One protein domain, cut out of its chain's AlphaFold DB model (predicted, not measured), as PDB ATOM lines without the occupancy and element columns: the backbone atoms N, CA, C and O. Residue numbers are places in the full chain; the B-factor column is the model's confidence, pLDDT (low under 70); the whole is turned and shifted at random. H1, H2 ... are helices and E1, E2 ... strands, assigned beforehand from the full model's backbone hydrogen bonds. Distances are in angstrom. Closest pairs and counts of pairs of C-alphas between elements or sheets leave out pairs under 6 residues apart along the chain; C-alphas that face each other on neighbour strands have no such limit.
ATOM      1  N   TYR A  33      53.744 -28.893 141.873       94.56
ATOM      2  CA  TYR A  33      53.649 -27.636 141.110       94.56
ATOM      3  C   TYR A  33      52.816 -26.552 141.815       94.56
ATOM      4  O   TYR A  33      53.283 -25.424 141.985       94.56
ATOM      5  N   SER A  34      51.592 -26.869 142.252       94.44
ATOM      6  CA  SER A  34      50.751 -25.905 142.977       94.44
ATOM      7  C   SER A  34      51.386 -25.469 144.298       94.44
ATOM      8  O   SER A  34      51.273 -24.300 144.666       94.44
ATOM      9  N   ALA A  35      52.076 -26.374 144.992       94.75
ATOM     10  CA  ALA A  35      52.762 -26.077 146.241       94.75
ATOM     11  C   ALA A  35      53.968 -25.142 146.041       94.75
ATOM     12  O   ALA A  35      54.062 -24.137 146.741       94.75
ATOM     13  N   TYR A  36      54.825 -25.392 145.042       94.94
ATOM     14  CA  TYR A  36      55.926 -24.485 144.674       94.94
ATOM     15  C   TYR A  36      55.414 -23.108 144.231       94.94
ATOM     16  O   TYR A  36      55.968 -22.080 144.617       94.94
ATOM     17  N   LYS A  37      54.306 -23.060 143.482       94.19
ATOM     18  CA  LYS A  37      53.676 -21.793 143.092       94.19
ATOM     19  C   LYS A  37      53.102 -21.021 144.286       94.19
ATOM     20  O   LYS A  37      53.191 -19.795 144.315       94.19
ATOM     21  N   LYS A  38      52.520 -21.714 145.269       93.56
ATOM     22  CA  LYS A  38      52.052 -21.110 146.529       93.56
ATOM     23  C   LYS A  38      53.208 -20.593 147.381       93.56
ATOM     24  O   LYS A  38      53.103 -19.489 147.901       93.56
ATOM     25  N   LEU A  39      54.303 -21.349 147.468       91.62
ATOM     26  CA  LEU A  39      55.538 -20.929 148.133       91.62
ATOM     27  C   LEU A  39      56.104 -19.651 147.495       91.62
ATOM     28  O   LEU A  39      56.366 -18.688 148.206       91.62
ATOM     29  N   ALA A  40      56.203 -19.596 146.163       90.75
ATOM     30  CA  ALA A  40      56.675 -18.407 145.454       90.75
ATOM     31  C   ALA A  40      55.815 -17.164 145.747       90.75
ATOM     32  O   ALA A  40      56.348 -16.106 146.065       90.75
ATOM     33  N   LEU A  41      54.485 -17.301 145.709       90.31
ATOM     34  CA  LEU A  41      53.583 -16.197 146.051       90.31
ATOM     35  C   LEU A  41      53.710 -15.779 147.525       90.31
ATOM     36  O   LEU A  41      53.777 -14.586 147.792       90.31
ATOM     37  N   TYR A  42      53.814 -16.725 148.464       87.88
ATOM     38  CA  TYR A  42      54.042 -16.431 149.885       87.88
ATOM     39  C   TYR A  42      55.345 -15.655 150.117       87.88
ATOM     40  O   TYR A  42      55.344 -14.688 150.880       87.88
ATOM     41  N   LEU A  43      56.444 -16.064 149.470       85.19
ATOM     42  CA  LEU A  43      57.742 -15.402 149.610       85.19
ATOM     43  C   LEU A  43      57.646 -13.955 149.123       85.19
ATOM     44  O   LEU A  43      58.019 -13.045 149.858       85.19
ATOM     45  N   TYR A  44      57.076 -13.728 147.938       86.12
ATOM     46  CA  TYR A  44      56.874 -12.380 147.410       86.12
ATOM     47  C   TYR A  44      55.950 -11.525 148.290       86.12
ATOM     48  O   TYR A  44      56.281 -10.388 148.610       86.12
ATOM     49  N   GLU A  45      54.814 -12.070 148.734       84.38
ATOM     50  CA  GLU A  45      53.842 -11.343 149.563       84.38
ATOM     51  C   GLU A  45      54.354 -10.982 150.969       84.38
ATOM     52  O   GLU A  45      53.761 -10.122 151.620       84.38
ATOM     53  N   ASN A  46      55.439 -11.613 151.431       79.38
ATOM     54  CA  ASN A  46      56.136 -11.280 152.676       79.38
ATOM     55  C   ASN A  46      57.515 -10.613 152.435       79.38
ATOM     56  O   ASN A  46      58.248 -10.376 153.393       79.38
ATOM     57  N   SER A  47      57.873 -10.286 151.187       77.38
ATOM     58  CA  SER A  47      59.138  -9.620 150.841       77.38
ATOM     59  C   SER A  47      59.017  -8.094 150.817       77.38
ATOM     60  O   SER A  47      57.956  -7.529 150.561       77.38
ATOM     61  N   TYR A  48      60.149  -7.416 151.019       75.56
ATOM     62  CA  TYR A  48      60.344  -6.018 150.629       75.56
ATOM     63  C   TYR A  48      61.387  -5.991 149.512       75.56
ATOM     64  O   TYR A  48      62.538  -6.352 149.770       75.56
ATOM     65  N   LEU A  49      60.968  -5.594 148.309       77.50
ATOM     66  CA  LEU A  49      61.831  -5.462 147.136       77.50
ATOM     67  C   LEU A  49      62.329  -4.019 147.011       77.50
ATOM     68  O   LEU A  49      61.556  -3.074 147.181       77.50
ATOM     69  N   ALA A  50      63.606  -3.865 146.683       85.00
ATOM     70  CA  ALA A  50      64.194  -2.618 146.212       85.00
ATOM     71  C   ALA A  50      64.285  -2.604 144.674       85.00
ATOM     72  O   ALA A  50      64.207  -3.643 144.021       85.00
ATOM     73  N   GLU A  51      64.541  -1.434 144.084       88.75
ATOM     74  CA  GLU A  51      64.760  -1.274 142.634       88.75
ATOM     75  C   GLU A  51      65.866  -2.209 142.099       88.75
ATOM     76  O   GLU A  51      65.742  -2.797 141.026       88.75
ATOM     77  N   GLN A  52      66.918  -2.448 142.890       88.69
ATOM     78  CA  GLN A  52      67.982  -3.386 142.526       88.69
ATOM     79  C   GLN A  52      67.491  -4.844 142.424       88.69
ATOM     80  O   GLN A  52      67.998  -5.588 141.588       88.69
ATOM     81  N   ASP A  53      66.496  -5.259 143.217       87.25
ATOM     82  CA  ASP A  53      65.891  -6.595 143.098       87.25
ATOM     83  C   ASP A  53      65.114  -6.730 141.779       87.25
ATOM     84  O   ASP A  53      65.171  -7.771 141.121       87.25
ATOM     85  N   GLU A  54      64.437  -5.660 141.352       92.38
ATOM     86  CA  GLU A  54      63.756  -5.589 140.056       92.38
ATOM     87  C   GLU A  54      64.752  -5.661 138.888       92.38
ATOM     88  O   GLU A  54      64.554  -6.455 137.963       92.38
ATOM     89  N   ILE A  55      65.863  -4.920 138.961       92.69
ATOM     90  CA  ILE A  55      66.954  -4.964 137.972       92.69
ATOM     91  C   ILE A  55      67.601  -6.360 137.910       92.69
ATOM     92  O   ILE A  55      67.876  -6.861 136.817       92.69
ATOM     93  N   ASN A  56      67.787  -7.034 139.049       90.25
ATOM     94  CA  ASN A  56      68.322  -8.401 139.095       90.25
ATOM     95  C   ASN A  56      67.380  -9.397 138.391       90.25
ATOM     96  O   ASN A  56      67.813 -10.164 137.529       90.25
ATOM     97  N   VAL A  57      66.075  -9.333 138.684       91.00
ATOM     98  CA  VAL A  57      65.040 -10.144 138.009       91.00
ATOM     99  C   VAL A  57      65.005  -9.879 136.501       91.00
ATOM    100  O   VAL A  57      64.828 -10.803 135.706       91.00
ATOM    101  N   ILE A  58      65.197  -8.627 136.093       92.88
ATOM    102  CA  ILE A  58      65.287  -8.213 134.691       92.88
ATOM    103  C   ILE A  58      66.517  -8.816 133.988       92.88
ATOM    104  O   ILE A  58      66.397  -9.332 132.869       92.88
ATOM    105  N   ALA A  59      67.688  -8.781 134.627       91.19
ATOM    106  CA  ALA A  59      68.915  -9.368 134.092       91.19
ATOM    107  C   ALA A  59      68.769 -10.891 133.909       91.19
ATOM    108  O   ALA A  59      69.111 -11.434 132.854       91.19
ATOM    109  N   ASP A  60      68.168 -11.579 134.884       88.44
ATOM    110  CA  ASP A  60      67.898 -13.012 134.774       88.44
ATOM    111  C   ASP A  60      66.838 -13.344 133.721       88.44
ATOM    112  O   ASP A  60      67.016 -14.301 132.969       88.44
ATOM    113  N   GLU A  61      65.747 -12.592 133.598       88.25
ATOM    114  CA  GLU A  61      64.724 -12.887 132.585       88.25
ATOM    115  C   GLU A  61      65.202 -12.555 131.159       88.25
ATOM    116  O   GLU A  61      64.844 -13.261 130.211       88.25
ATOM    117  N   THR A  62      66.090 -11.571 130.977       88.75
ATOM    118  CA  THR A  62      66.737 -11.332 129.671       88.75
ATOM    119  C   THR A  62      67.766 -12.410 129.320       88.75
ATOM    120  O   THR A  62      67.744 -12.955 128.208       88.75
ATOM    121  N   LYS A  63      68.588 -12.837 130.281       87.88
ATOM    122  CA  LYS A  63      69.471 -14.005 130.140       87.88
ATOM    123  C   LYS A  63      68.679 -15.277 129.806       87.88
ATOM    124  O   LYS A  63      68.973 -15.928 128.806       87.88
ATOM    125  N   ASN A  64      67.643 -15.605 130.579       83.31
ATOM    126  CA  ASN A  64      66.917 -16.876 130.478       83.31
ATOM    127  C   ASN A  64      65.919 -16.940 129.311       83.31
ATOM    128  O   ASN A  64      65.857 -17.965 128.633       83.31
ATOM    129  N   ARG A  65      65.137 -15.882 129.038       81.94
ATOM    130  CA  ARG A  65      64.176 -15.899 127.915       81.94
ATOM    131  C   ARG A  65      64.856 -15.627 126.582       81.94
ATOM    132  O   ARG A  65      64.542 -16.292 125.598       81.94
ATOM    133  N   ILE A  66      65.760 -14.645 126.528       80.69
ATOM    134  CA  ILE A  66      66.276 -14.116 125.256       80.69
ATOM    135  C   ILE A  66      67.776 -14.341 125.032       80.69
ATOM    136  O   ILE A  66      68.263 -13.948 123.971       80.69
ATOM    137  N   ASN A  67      68.486 -15.048 125.919       86.12
ATOM    138  CA  ASN A  67      69.922 -15.356 125.798       86.12
ATOM    139  C   ASN A  67      70.770 -14.102 125.510       86.12
ATOM    140  O   ASN A  67      71.637 -14.105 124.636       86.12
ATOM    141  N   LEU A  68      70.462 -13.010 126.210       85.62
ATOM    142  CA  LEU A  68      71.222 -11.761 126.196       85.62
ATOM    143  C   LEU A  68      71.404 -11.332 127.657       85.62
ATOM    144  O   LEU A  68      70.432 -10.875 128.256       85.62
ATOM    145  N   PRO A  69      72.597 -11.512 128.253       87.19
ATOM    146  CA  PRO A  69      72.878 -11.053 129.607       87.19
ATOM    147  C   PRO A  69      73.072  -9.532 129.592       87.19
ATOM    148  O   PRO A  69      74.179  -9.032 129.408       87.19
ATOM    149  N   VAL A  70      71.974  -8.791 129.732       88.19
ATOM    150  CA  VAL A  70      71.997  -7.328 129.852       88.19
ATOM    151  C   VAL A  70      72.057  -6.972 131.334       88.19
ATOM    152  O   VAL A  70      71.335  -7.558 132.136       88.19
ATOM    153  N   THR A  71      72.930  -6.036 131.701       84.06
ATOM    154  CA  THR A  71      73.192  -5.667 133.105       84.06
ATOM    155  C   THR A  71      72.945  -4.194 133.412       84.06
ATOM    156  O   THR A  71      72.637  -3.867 134.553       84.06
ATOM    157  N   ASN A  72      73.047  -3.305 132.420       89.56
ATOM    158  CA  ASN A  72      72.740  -1.888 132.587       89.56
ATOM    159  C   ASN A  72      71.301  -1.604 132.136       89.56
ATOM    160  O   ASN A  72      70.999  -1.702 130.942       89.56
ATOM    161  N   PHE A  73      70.441  -1.252 133.088       94.06
ATOM    162  CA  PHE A  73      69.064  -0.819 132.872       94.06
ATOM    163  C   PHE A  73      68.822   0.506 133.583       94.06
ATOM    164  O   PHE A  73      69.316   0.724 134.686       94.06
ATOM    165  N   GLN A  74      68.039   1.371 132.949       94.38
ATOM    166  CA  GLN A  74      67.610   2.653 133.494       94.38
ATOM    167  C   GLN A  74      66.095   2.624 133.684       94.38
ATOM    168  O   GLN A  74      65.378   2.147 132.801       94.38
ATOM    169  N   HIS A  75      65.617   3.114 134.824       96.00
ATOM    170  CA  HIS A  75      64.199   3.400 135.040       96.00
ATOM    171  C   HIS A  75      63.739   4.520 134.090       96.00
ATOM    172  O   HIS A  75      64.516   5.438 133.819       96.00
ATOM    173  N   ILE A  76      62.519   4.419 133.550       95.50
ATOM    174  CA  ILE A  76      61.908   5.429 132.667       95.50
ATOM    175  C   ILE A  76      60.422   5.646 132.992       95.50
ATOM    176  O   ILE A  76      59.735   4.759 133.509       95.50
ATOM    177  N   GLU A  77      59.885   6.812 132.640       94.94
ATOM    178  CA  GLU A  77      58.486   7.160 132.898       94.94
ATOM    179  C   GLU A  77      57.497   6.618 131.844       94.94
ATOM    180  O   GLU A  77      57.828   6.349 130.684       94.94
ATOM    181  N   LYS A  78      56.203   6.554 132.212       93.00
ATOM    182  CA  LYS A  78      55.106   6.163 131.300       93.00
ATOM    183  C   LYS A  78      54.994   7.059 130.047       93.00
ATOM    184  O   LYS A  78      54.357   6.657 129.077       93.00
ATOM    185  N   MET A  79      55.576   8.259 130.055       91.75
ATOM    186  CA  MET A  79      55.597   9.161 128.894       91.75
ATOM    187  C   MET A  79      56.755   8.911 127.912       91.75
ATOM    188  O   MET A  79      56.720   9.435 126.802       91.75
ATOM    189  N   GLU A  80      57.746   8.092 128.277       92.50
ATOM    190  CA  GLU A  80      58.914   7.779 127.433       92.50
ATOM    191  C   GLU A  80      58.744   6.470 126.638       92.50
ATOM    192  O   GLU A  80      59.304   6.295 125.551       92.50
ATOM    193  N   ILE A  81      57.927   5.545 127.149       92.25
ATOM    194  CA  ILE A  81      57.516   4.319 126.453       92.25
ATOM    195  C   ILE A  81      56.579   4.645 125.274       92.25
ATOM    196  O   ILE A  81      55.661   5.456 125.380       92.25
ATOM    197  N   SER A  82      56.787   4.008 124.114       90.12
ATOM    198  CA  SER A  82      56.063   4.404 122.897       90.12
ATOM    199  C   SER A  82      54.591   3.978 122.907       90.12
ATOM    200  O   SER A  82      54.243   2.915 123.421       90.12
ATOM    201  N   ASN A  83      53.730   4.743 122.226       90.62
ATOM    202  CA  ASN A  83      52.295   4.444 122.090       90.62
ATOM    203  C   ASN A  83      52.005   3.005 121.612       90.62
ATOM    204  O   ASN A  83      51.024   2.399 122.035       90.62
ATOM    205  N   GLN A  84      52.859   2.425 120.759       89.81
ATOM    206  CA  GLN A  84      52.695   1.043 120.292       89.81
ATOM    207  C   GLN A  84      53.045   0.005 121.375       89.81
ATOM    208  O   GLN A  84      52.411  -1.052 121.442       89.81
ATOM    209  N   ASP A  85      54.026   0.300 122.231       91.69
ATOM    210  CA  ASP A  85      54.334  -0.531 123.396       91.69
ATOM    211  C   ASP A  85      53.214  -0.411 124.434       91.69
ATOM    212  O   ASP A  85      52.729  -1.433 124.904       91.69
ATOM    213  N   LEU A  86      52.732   0.805 124.721       93.12
ATOM    214  CA  LEU A  86      51.617   1.063 125.642       93.12
ATOM    215  C   LEU A  86      50.353   0.284 125.252       93.12
ATOM    216  O   LEU A  86      49.825  -0.473 126.066       93.12
ATOM    217  N   LEU A  87      49.934   0.362 123.983       93.06
ATOM    218  CA  LEU A  87      48.818  -0.435 123.453       93.06
ATOM    219  C   LEU A  87      49.060  -1.951 123.572       93.06
ATOM    220  O   LEU A  87      48.116  -2.729 123.715       93.06
ATOM    221  N   THR A  88      50.321  -2.389 123.527       93.44
ATOM    222  CA  THR A  88      50.696  -3.795 123.726       93.44
ATOM    223  C   THR A  88      50.594  -4.187 125.202       93.44
ATOM    224  O   THR A  88      49.968  -5.201 125.507       93.44
ATOM    225  N   VAL A  89      51.122  -3.378 126.125       93.44
ATOM    226  CA  VAL A  89      50.983  -3.574 127.581       93.44
ATOM    227  C   VAL A  89      49.502  -3.686 127.951       93.44
ATOM    228  O   VAL A  89      49.083  -4.692 128.526       93.44
ATOM    229  N   GLU A  90      48.690  -2.711 127.540       92.44
ATOM    230  CA  GLU A  90      47.258  -2.637 127.854       92.44
ATOM    231  C   GLU A  90      46.473  -3.826 127.268       92.44
ATOM    232  O   GLU A  90      45.679  -4.452 127.975       92.44
ATOM    233  N   ARG A  91      46.776  -4.252 126.032       92.94
ATOM    234  CA  ARG A  91      46.219  -5.481 125.427       92.94
ATOM    235  C   ARG A  91      46.527  -6.743 126.245       92.94
ATOM    236  O   ARG A  91      45.716  -7.681 126.257       92.94
ATOM    237  N   TYR A  92      47.684  -6.802 126.902       94.50
ATOM    238  CA  TYR A  92      48.161  -7.982 127.626       94.50
ATOM    239  C   TYR A  92      47.909  -7.970 129.144       94.50
ATOM    240  O   TYR A  92      48.080  -9.017 129.777       94.50
ATOM    241  N   LEU A  93      47.383  -6.883 129.718       94.00
ATOM    242  CA  LEU A  93      46.777  -6.886 131.058       94.00
ATOM    243  C   LEU A  93      45.580  -7.850 131.128       94.00
ATOM    244  O   LEU A  93      44.815  -7.994 130.172       94.00
ATOM    245  N   LYS A  94      45.392  -8.527 132.264       94.19
ATOM    246  CA  LYS A  94      44.170  -9.290 132.579       94.19
ATOM    247  C   LYS A  94      42.997  -8.329 132.782       94.19
ATOM    248  O   LYS A  94      43.164  -7.267 133.370       94.19
ATOM    249  N   ASP A  95      41.794  -8.726 132.373       89.38
ATOM    250  CA  ASP A  95      40.586  -7.966 132.707       89.38
ATOM    251  C   ASP A  95      40.104  -8.331 134.121       89.38
ATOM    252  O   ASP A  95      39.219  -9.162 134.310       89.38
ATOM    253  N   THR A  96      40.763  -7.773 135.139       89.25
ATOM    254  CA  THR A  96      40.362  -7.919 136.547       89.25
ATOM    255  C   THR A  96      40.554  -6.613 137.312       89.25
ATOM    256  O   THR A  96      41.411  -5.793 136.983       89.25
ATOM    257  N   ASN A  97      39.796  -6.432 138.395       86.25
ATOM    258  CA  ASN A  97      39.916  -5.251 139.261       86.25
ATOM    259  C   ASN A  97      41.261  -5.168 140.010       86.25
ATOM    260  O   ASN A  97      41.601  -4.097 140.503       86.25
ATOM    261  N   ALA A  98      42.017  -6.270 140.087       82.94
ATOM    262  CA  ALA A  98      43.394  -6.274 140.582       82.94
ATOM    263  C   ALA A  98      44.366  -5.762 139.506       82.94
ATOM    264  O   ALA A  98      45.120  -4.831 139.756       82.94
ATOM    265  N   ALA A  99      44.274  -6.284 138.277       87.25
ATOM    266  CA  ALA A  99      45.114  -5.855 137.158       87.25
ATOM    267  C   ALA A  99      44.923  -4.370 136.787       87.25
ATOM    268  O   ALA A  99      45.871  -3.696 136.397       87.25
ATOM    269  N   LYS A 100      43.713  -3.832 136.984       86.25
ATOM    270  CA  LYS A 100      43.398  -2.398 136.834       86.25
ATOM    271  C   LYS A 100      43.999  -1.503 137.937       86.25
ATOM    272  O   LYS A 100      43.872  -0.288 137.855       86.25
ATOM    273  N   LYS A 101      44.642  -2.086 138.958       91.31
ATOM    274  CA  LYS A 101      45.297  -1.409 140.097       91.31
ATOM    275  C   LYS A 101      46.789  -1.759 140.233       91.31
ATOM    276  O   LYS A 101      47.385  -1.489 141.264       91.31
ATOM    277  N   ASP A 102      47.374  -2.380 139.212       89.81
ATOM    278  CA  ASP A 102      48.684  -3.044 139.268       89.81
ATOM    279  C   ASP A 102      49.904  -2.109 139.365       89.81
ATOM    280  O   ASP A 102      50.990  -2.554 139.700       89.81
ATOM    281  N   GLU A 103      49.734  -0.825 139.047       93.94
ATOM    282  CA  GLU A 103      50.783   0.208 139.080       93.94
ATOM    283  C   GLU A 103      52.054  -0.046 138.238       93.94
ATOM    284  O   GLU A 103      53.009   0.718 138.349       93.94
ATOM    285  N   TRP A 104      52.039  -1.010 137.303       95.06
ATOM    286  CA  TRP A 104      53.129  -1.311 136.345       95.06
ATOM    287  C   TRP A 104      53.771  -0.091 135.665       95.06
ATOM    288  O   TRP A 104      54.931  -0.135 135.266       95.06
ATOM    289  N   TYR A 105      53.027   1.009 135.526       93.75
ATOM    290  CA  TYR A 105      53.500   2.257 134.928       93.75
ATOM    291  C   TYR A 105      54.597   2.957 135.754       93.75
ATOM    292  O   TYR A 105      55.209   3.896 135.252       93.75
ATOM    293  N   LYS A 106      54.842   2.503 136.991       94.81
ATOM    294  CA  LYS A 106      55.963   2.896 137.860       94.81
ATOM    295  C   LYS A 106      57.180   1.968 137.751       94.81
ATOM    296  O   LYS A 106      58.183   2.241 138.392       94.81
ATOM    297  N   HIS A 107      57.096   0.878 136.984       96.19
ATOM    298  CA  HIS A 107      58.109  -0.184 136.918       96.19
ATOM    299  C   HIS A 107      58.481  -0.484 135.457       96.19
ATOM    300  O   HIS A 107      58.314  -1.603 134.953       96.19
ATOM    301  N   ILE A 108      58.927   0.559 134.753       97.06
ATOM    302  CA  ILE A 108      59.347   0.499 133.354       97.06
ATOM    303  C   ILE A 108      60.857   0.726 133.299       97.06
ATOM    304  O   ILE A 108      61.367   1.695 133.853       97.06
ATOM    305  N   TYR A 109      61.560  -0.168 132.611       96.62
ATOM    306  CA  TYR A 109      63.014  -0.151 132.500       96.62
ATOM    307  C   TYR A 109      63.447  -0.229 131.038       96.62
ATOM    308  O   TYR A 109      62.841  -0.934 130.223       96.62
ATOM    309  N   PHE A 110      64.523   0.469 130.700       95.69
ATOM    310  CA  PHE A 110      65.064   0.559 129.350       95.69
ATOM    311  C   PHE A 110      66.561   0.246 129.315       95.69
ATOM    312  O   PHE A 110      67.301   0.554 130.246       95.69
ATOM    313  N   SER A 111      67.018  -0.347 128.213       94.50
ATOM    314  CA  SER A 111      68.442  -0.454 127.895       94.50
ATOM    315  C   SER A 111      68.699  -0.405 126.392       94.50
ATOM    316  O   SER A 111      68.030  -1.077 125.603       94.50
ATOM    317  N   ASN A 112      69.719   0.356 126.002       91.12
ATOM    318  CA  ASN A 112      70.351   0.340 124.680       91.12
ATOM    319  C   ASN A 112      71.810  -0.170 124.735       91.12
ATOM    320  O   ASN A 112      72.459  -0.286 123.696       91.12
ATOM    321  N   GLN A 113      72.320  -0.506 125.927       89.31
ATOM    322  CA  GLN A 113      73.677  -1.017 126.138       89.31
ATOM    323  C   GLN A 113      73.651  -2.547 126.144       89.31
ATOM    324  O   GLN A 113      73.571  -3.195 127.186       89.31
ATOM    325  N   LEU A 114      73.658  -3.122 124.942       87.81
ATOM    326  CA  LEU A 114      73.495  -4.558 124.721       87.81
ATOM    327  C   LEU A 114      74.848  -5.235 124.416       87.81
ATOM    328  O   LEU A 114      75.709  -4.594 123.809       87.81
ATOM    329  N   PRO A 115      75.038  -6.521 124.784       85.31
ATOM    330  CA  PRO A 115      76.260  -7.270 124.483       85.31
ATOM    331  C   PRO A 115      76.655  -7.224 123.000       85.31
ATOM    332  O   PRO A 115      75.802  -7.282 122.111       85.31
ATOM    333  N   SER A 116      77.958  -7.143 122.721       78.56
ATOM    334  CA  SER A 116      78.493  -7.035 121.356       78.56
ATOM    335  C   SER A 116      78.277  -8.299 120.511       78.56
ATOM    336  O   SER A 116      78.252  -8.220 119.285       78.56
ATOM    337  N   ASP A 117      78.052  -9.451 121.145       78.69
ATOM    338  CA  ASP A 117      77.748 -10.741 120.521       78.69
ATOM    339  C   ASP A 117      76.236 -10.976 120.292       78.69
ATOM    340  O   ASP A 117      75.802 -12.105 120.048       78.69
ATOM    341  N   ASN A 118      75.418  -9.918 120.333       81.12
ATOM    342  CA  ASN A 118      73.965  -9.928 120.123       81.12
ATOM    343  C   ASN A 118      73.553 -10.375 118.701       81.12
ATOM    344  O   ASN A 118      73.119  -9.591 117.855       81.12
ATOM    345  N   LYS A 119      73.579 -11.694 118.475       80.00
ATOM    346  CA  LYS A 119      73.144 -12.406 117.252       80.00
ATOM    347  C   LYS A 119      71.658 -12.223 116.893       80.00
ATOM    348  O   LYS A 119      71.172 -12.850 115.954       80.00
ATOM    349  N   LYS A 120      70.896 -11.422 117.648       80.62
ATOM    350  CA  LYS A 120      69.460 -11.182 117.427       80.62
ATOM    351  C   LYS A 120      69.169  -9.834 116.762       80.62
ATOM    352  O   LYS A 120      68.011  -9.612 116.390       80.62
ATOM    353  N   ASN A 121      70.183  -8.989 116.553       86.94
ATOM    354  CA  ASN A 121      70.085  -7.632 115.995       86.94
ATOM    355  C   ASN A 121      69.112  -6.734 116.782       86.94
ATOM    356  O   ASN A 121      68.371  -5.940 116.202       86.94
ATOM    357  N   ILE A 122      69.072  -6.886 118.108       89.19
ATOM    358  CA  ILE A 122      68.291  -5.998 118.978       89.19
ATOM    359  C   ILE A 122      69.087  -4.698 119.182       89.19
ATOM    360  O   ILE A 122      70.283  -4.772 119.442       89.19
ATOM    361  N   GLU A 123      68.458  -3.527 119.047       90.75
ATOM    362  CA  GLU A 123      69.086  -2.216 119.314       90.75
ATOM    363  C   GLU A 123      68.725  -1.639 120.684       90.75
ATOM    364  O   GLU A 123      69.508  -0.894 121.264       90.75
ATOM    365  N   SER A 124      67.554  -1.993 121.214       91.31
ATOM    366  CA  SER A 124      67.134  -1.614 122.559       91.31
ATOM    367  C   SER A 124      66.087  -2.577 123.109       91.31
ATOM    368  O   SER A 124      65.314  -3.169 122.346       91.31
ATOM    369  N   ILE A 125      66.008  -2.674 124.432       93.25
ATOM    370  CA  ILE A 125      64.987  -3.431 125.153       93.25
ATOM    371  C   ILE A 125      64.236  -2.475 126.082       93.25
ATOM    372  O   ILE A 125      64.850  -1.763 126.870       93.25
ATOM    373  N   CYS A 126      62.909  -2.480 125.987       94.81
ATOM    374  CA  CYS A 126      61.995  -1.929 126.979       94.81
ATOM    375  C   CYS A 126      61.401  -3.096 127.774       94.81
ATOM    376  O   CYS A 126      61.033  -4.126 127.199       94.81
ATOM    377  N   ILE A 127      61.291  -2.958 129.087       95.38
ATOM    378  CA  ILE A 127      60.755  -3.990 129.971       95.38
ATOM    379  C   ILE A 127      59.740  -3.342 130.898       95.38
ATOM    380  O   ILE A 127      59.995  -2.277 131.449       95.38
ATOM    381  N   VAL A 128      58.584  -3.982 131.049       96.31
ATOM    382  CA  VAL A 128      57.544  -3.547 131.984       96.31
ATOM    383  C   VAL A 128      57.312  -4.663 132.988       96.31
ATOM    384  O   VAL A 128      56.994  -5.799 132.606       96.31
ATOM    385  N   LEU A 129      57.475  -4.341 134.267       95.69
ATOM    386  CA  LEU A 129      57.176  -5.247 135.367       95.69
ATOM    387  C   LEU A 129      55.750  -5.027 135.862       95.69
ATOM    388  O   LEU A 129      55.208  -3.927 135.810       95.69
ATOM    389  N   SER A 130      55.149  -6.098 136.364       95.00
ATOM    390  CA  SER A 130      53.820  -6.085 136.962       95.00
ATOM    391  C   SER A 130      53.889  -6.541 138.425       95.00
ATOM    392  O   SER A 130      54.016  -7.751 138.670       95.00
ATOM    393  N   PRO A 131      53.815  -5.605 139.394       92.12
ATOM    394  CA  PRO A 131      53.907  -5.881 140.830       92.12
ATOM    395  C   PRO A 131      52.844  -6.829 141.400       92.12
ATOM    396  O   PRO A 131      53.132  -7.534 142.365       92.12
ATOM    397  N   SER A 132      51.634  -6.898 140.832       90.38
ATOM    398  CA  SER A 132      50.588  -7.860 141.239       90.38
ATOM    399  C   SER A 132      50.456  -9.060 140.289       90.38
ATOM    400  O   SER A 132      49.633  -9.955 140.501       90.38
ATOM    401  N   GLY A 133      51.275  -9.115 139.235       92.44
ATOM    402  CA  GLY A 133      51.239 -10.178 138.235       92.44
ATOM    403  C   GLY A 133      50.034 -10.090 137.290       92.44
ATOM    404  O   GLY A 133      49.449 -11.111 136.913       92.44
ATOM    405  N   ALA A 134      49.636  -8.879 136.914       94.56
ATOM    406  CA  ALA A 134      48.521  -8.534 136.045       94.56
ATOM    407  C   ALA A 134      48.635  -9.011 134.588       94.56
ATOM    408  O   ALA A 134      47.599  -9.107 133.927       94.56
ATOM    409  N   PHE A 135      49.814  -9.351 134.055       94.00
ATOM    410  CA  PHE A 135      49.923  -9.774 132.651       94.00
ATOM    411  C   PHE A 135      49.395 -11.196 132.415       94.00
ATOM    412  O   PHE A 135      49.594 -12.117 133.218       94.00
ATOM    413  N   LYS A 136      48.707 -11.380 131.281       92.12
ATOM    414  CA  LYS A 136      48.207 -12.665 130.761       92.12
ATOM    415  C   LYS A 136      49.375 -13.621 130.467       92.12
ATOM    416  O   LYS A 136      50.391 -13.200 129.927       92.12
ATOM    417  N   ASN A 137      49.217 -14.924 130.721       87.62
ATOM    418  CA  ASN A 137      50.286 -15.920 130.507       87.62
ATOM    419  C   ASN A 137      50.823 -15.956 129.060       87.62
ATOM    420  O   ASN A 137      51.999 -16.239 128.850       87.62
ATOM    421  N   SER A 138      49.986 -15.635 128.067       86.50
ATOM    422  CA  SER A 138      50.392 -15.513 126.660       86.50
ATOM    423  C   SER A 138      51.400 -14.386 126.418       86.50
ATOM    424  O   SER A 138      52.214 -14.498 125.508       86.50
ATOM    425  N   ALA A 139      51.395 -13.335 127.243       86.62
ATOM    426  CA  ALA A 139      52.375 -12.253 127.200       86.62
ATOM    427  C   ALA A 139      53.768 -12.721 127.632       86.62
ATOM    428  O   ALA A 139      54.754 -12.371 127.004       86.62
ATOM    429  N   LEU A 140      53.843 -13.547 128.680       83.81
ATOM    430  CA  LEU A 140      55.104 -13.960 129.305       83.81
ATOM    431  C   LEU A 140      55.956 -14.849 128.378       83.81
ATOM    432  O   LEU A 140      57.183 -14.785 128.418       83.81
ATOM    433  N   ASN A 141      55.298 -15.635 127.517       74.25
ATOM    434  CA  ASN A 141      55.936 -16.428 126.459       74.25
ATOM    435  C   ASN A 141      56.234 -15.616 125.177       74.25
ATOM    436  O   ASN A 141      56.896 -16.136 124.281       74.25
ATOM    437  N   SER A 142      55.731 -14.383 125.056       77.19
ATOM    438  CA  SER A 142      55.811 -13.563 123.837       77.19
ATOM    439  C   SER A 142      56.845 -12.451 123.991       77.19
ATOM    440  O   SER A 142      56.960 -11.849 125.055       77.19
ATOM    441  N   TRP A 143      57.606 -12.154 122.935       77.69
ATOM    442  CA  TRP A 143      58.519 -11.006 122.912       77.69
ATOM    443  C   TRP A 143      58.061 -10.073 121.793       77.69
ATOM    444  O   TRP A 143      57.901 -10.500 120.645       77.69
ATOM    445  N   PHE A 144      57.818  -8.808 122.116       84.62
ATOM    446  CA  PHE A 144      57.158  -7.885 121.198       84.62
ATOM    447  C   PHE A 144      58.211  -7.080 120.440       84.62
ATOM    448  O   PHE A 144      58.707  -6.057 120.908       84.62
ATOM    449  N   TYR A 145      58.602  -7.596 119.276       86.00
ATOM    450  CA  TYR A 145      59.580  -6.956 118.405       86.00
ATOM    451  C   TYR A 145      58.939  -5.882 117.521       86.00
ATOM    452  O   TYR A 145      58.019  -6.164 116.753       86.00
ATOM    453  N   ARG A 146      59.510  -4.678 117.538       83.75
ATOM    454  CA  ARG A 146      59.314  -3.649 116.511       83.75
ATOM    455  C   ARG A 146      60.558  -3.614 115.630       83.75
ATOM    456  O   ARG A 146      61.663  -3.395 116.123       83.75
ATOM    457  N   PHE A 147      60.389  -3.883 114.339       83.00
ATOM    458  CA  PHE A 147      61.485  -3.924 113.372       83.00
ATOM    459  C   PHE A 147      61.693  -2.546 112.743       83.00
ATOM    460  O   PHE A 147      60.784  -2.021 112.097       83.00
ATOM    461  N   ASN A 148      62.887  -1.981 112.907       77.12
ATOM    462  CA  ASN A 148      63.294  -0.789 112.184       77.12
ATOM    463  C   ASN A 148      63.748  -1.206 110.773       77.12
ATOM    464  O   ASN A 148      64.718  -1.946 110.604       77.12
ATOM    465  N   ARG A 149      63.008  -0.750 109.755       74.88
ATOM    466  CA  ARG A 149      63.247  -1.108 108.348       74.88
ATOM    467  C   ARG A 149      64.479  -0.433 107.747       74.88
ATOM    468  O   ARG A 149      64.981  -0.935 106.752       74.88
ATOM    469  N   GLU A 150      64.952   0.664 108.330       75.62
ATOM    470  CA  GLU A 150      66.046   1.479 107.784       75.62
ATOM    471  C   GLU A 150      67.424   0.919 108.154       75.62
ATOM    472  O   GLU A 150      68.365   1.006 107.373       75.62
ATOM    473  N   ASN A 151      67.546   0.319 109.344       79.19
ATOM    474  CA  ASN A 151      68.810  -0.207 109.871       79.19
ATOM    475  C   ASN A 151      68.801  -1.733 110.119       79.19
ATOM    476  O   ASN A 151      69.779  -2.278 110.630       79.19
ATOM    477  N   HIS A 152      67.698  -2.415 109.783       82.12
ATOM    478  CA  HIS A 152      67.439  -3.845 110.016       82.12
ATOM    479  C   HIS A 152      67.543  -4.320 111.485       82.12
ATOM    480  O   HIS A 152      67.653  -5.527 111.745       82.12
ATOM    481  N   LYS A 153      67.488  -3.406 112.461       85.75
ATOM    482  CA  LYS A 153      67.526  -3.724 113.896       85.75
ATOM    483  C   LYS A 153      66.122  -3.850 114.493       85.75
ATOM    484  O   LYS A 153      65.105  -3.545 113.866       85.75
ATOM    485  N   LYS A 154      66.054  -4.344 115.729       89.69
ATOM    486  CA  LYS A 154      64.806  -4.609 116.457       89.69
ATOM    487  C   LYS A 154      64.792  -3.880 117.796       89.69
ATOM    488  O   LYS A 154      65.715  -4.048 118.588       89.69
ATOM    489  N   LYS A 155      63.707  -3.177 118.106       90.56
ATOM    490  CA  LYS A 155      63.375  -2.802 119.489       90.56
ATOM    491  C   LYS A 155      62.539  -3.927 120.087       90.56
ATOM    492  O   LYS A 155      61.578  -4.365 119.455       90.56
ATOM    493  N   ALA A 156      62.914  -4.430 121.255       91.56
ATOM    494  CA  ALA A 156      62.169  -5.474 121.953       91.56
ATOM    495  C   ALA A 156      61.386  -4.881 123.129       91.56
ATOM    496  O   ALA A 156      61.920  -4.060 123.868       91.56
ATOM    497  N   LEU A 157      60.147  -5.330 123.322       93.31
ATOM    498  CA  LEU A 157      59.375  -5.132 124.547       93.31
ATOM    499  C   LEU A 157      59.163  -6.489 125.239       93.31
ATOM    500  O   LEU A 157      58.728  -7.454 124.601       93.31
ATOM    501  N   MET A 158      59.451  -6.553 126.542       93.00
ATOM    502  CA  MET A 158      59.217  -7.723 127.397       93.00
ATOM    503  C   MET A 158      58.255  -7.383 128.542       93.00
ATOM    504  O   MET A 158      58.374  -6.331 129.164       93.00
ATOM    505  N   LEU A 159      57.323  -8.297 128.831       94.31
ATOM    506  CA  LEU A 159      56.361  -8.180 129.931       94.31
ATOM    507  C   LEU A 159      56.635  -9.269 130.983       94.31
ATOM    508  O   LEU A 159      56.783 -10.455 130.651       94.31
ATOM    509  N   ILE A 160      56.730  -8.869 132.252       93.25
ATOM    510  CA  ILE A 160      57.191  -9.720 133.360       93.25
ATOM    511  C   ILE A 160      56.229  -9.591 134.551       93.25
ATOM    512  O   ILE A 160      55.921  -8.489 134.993       93.25
ATOM    513  N   ASN A 161      55.758 -10.718 135.101       93.62
ATOM    514  CA  ASN A 161      54.960 -10.734 136.332       93.62
ATOM    515  C   ASN A 161      55.897 -10.901 137.535       93.62
ATOM    516  O   ASN A 161      56.350 -12.014 137.826       93.62
ATOM    517  N   LEU A 162      56.190  -9.807 138.236       91.75
ATOM    518  CA  LEU A 162      57.205  -9.764 139.289       91.75
ATOM    519  C   LEU A 162      57.007 -10.820 140.408       91.75
ATOM    520  O   LEU A 162      57.995 -11.494 140.712       91.75
ATOM    521  N   PRO A 163      55.777 -11.110 140.907       91.00
ATOM    522  CA  PRO A 163      55.560 -12.065 142.002       91.00
ATOM    523  C   PRO A 163      56.104 -13.478 141.788       91.00
ATOM    524  O   PRO A 163      56.529 -14.133 142.733       91.00
ATOM    525  N   LEU A 164      56.064 -13.976 140.549       91.00
ATOM    526  CA  LEU A 164      56.617 -15.294 140.226       91.00
ATOM    527  C   LEU A 164      58.051 -15.191 139.715       91.00
ATOM    528  O   LEU A 164      58.811 -16.126 139.904       91.00
ATOM    529  N   SER A 165      58.431 -14.079 139.084       90.25
ATOM    530  CA  SER A 165      59.778 -13.900 138.524       90.25
ATOM    531  C   SER A 165      60.837 -13.859 139.628       90.25
ATOM    532  O   SER A 165      61.803 -14.615 139.577       90.25
ATOM    533  N   TYR A 166      60.596 -13.038 140.656       89.00
ATOM    534  CA  TYR A 166      61.471 -12.854 141.815       89.00
ATOM    535  C   TYR A 166      61.633 -14.147 142.621       89.00
ATOM    536  O   TYR A 166      62.720 -14.718 142.702       89.00
ATOM    537  N   SER A 167      60.533 -14.679 143.158       88.44
ATOM    538  CA  SER A 167      60.599 -15.831 144.059       88.44
ATOM    539  C   SER A 167      60.961 -17.144 143.357       88.44
ATOM    540  O   SER A 167      61.539 -18.018 143.995       88.44
ATOM    541  N   TYR A 168      60.720 -17.294 142.047       90.69
ATOM    542  CA  TYR A 168      61.282 -18.413 141.276       90.69
ATOM    543  C   TYR A 168      62.760 -18.231 140.899       90.69
ATOM    544  O   TYR A 168      63.321 -19.159 140.323       90.69
TER     545      TYR A 168
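AT A GLANCE: This is residues 33 to 168 of the 620 residues of an uncharacterized protein of Lactobacillus taiwanensis (UniProt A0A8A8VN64). A four-stranded sheet forms the middle of three layers, helices on both its faces: H2 and H5 on one, H3 on the other. H1 packs on H5 at one end, and the E3 and E4 hairpin reaches to the other. The 136 printed residues, class mixed helices and strands, include five named helices and four named strands, along the chain H1 H2 H3 E1 E2 H4 E3 E4 H5; the mixed sheet has the order E1 E2 E4 E3. The whole is compact, radius of gyration of the C-alphas 14.9 A, but elongated, 47 by 29 by 26 A.

HOW THE PARTS SIT: H1, residues 33 to 45, touches H5, residues 162 to 168, at a steep tilt of 61 degrees, opposite ways; their closest C-alphas, Ala 40 and Ser 167, are 4.9 A apart. H2, residues 51 to 66, touches H5, closest C-alphas Val 57 and Tyr 166, 5.9 A. H2 lies over E2, residues 122 to 130, and E4, residues 154 to 161, at a height over the sheet of 9.4 A. H3, residues 83 to 92, is on the opposite face, over E4, height 9.3 A. E1, residues 108 to 111, and E2 form an antiparallel hairpin, N 109 to O 127 2.9 A. E2 and E4 are parallel, N 126 to O 156 2.8 A. H4, residues 137 to 140, only grazes the sheet. E3, residues 144 to 147, and E4 form an antiparallel hairpin, N 146 to O 155 2.8 A. Every O i to N i+4 pair is within hydrogen-bond range in H1, H2 and H3, and 2 of 3 in H5; H4 is too short for one.

IN THESE COORDINATES: H1 begins at C-alpha 33 (53.649, -27.636, 141.110) and H5 ends at C-alpha 168 (61.282, -18.413, 141.276). H2 is 21.7 A long, E2 23.1 A and E4 23.0 A.

THE WHOLE: The farthest C-alphas, Ala 35 and Glu 150, are 49.1 A apart. The links H2 to H3 and H3 to E1 are long. The printed part has no cut, and no printed residue is under 70 in pLDDT.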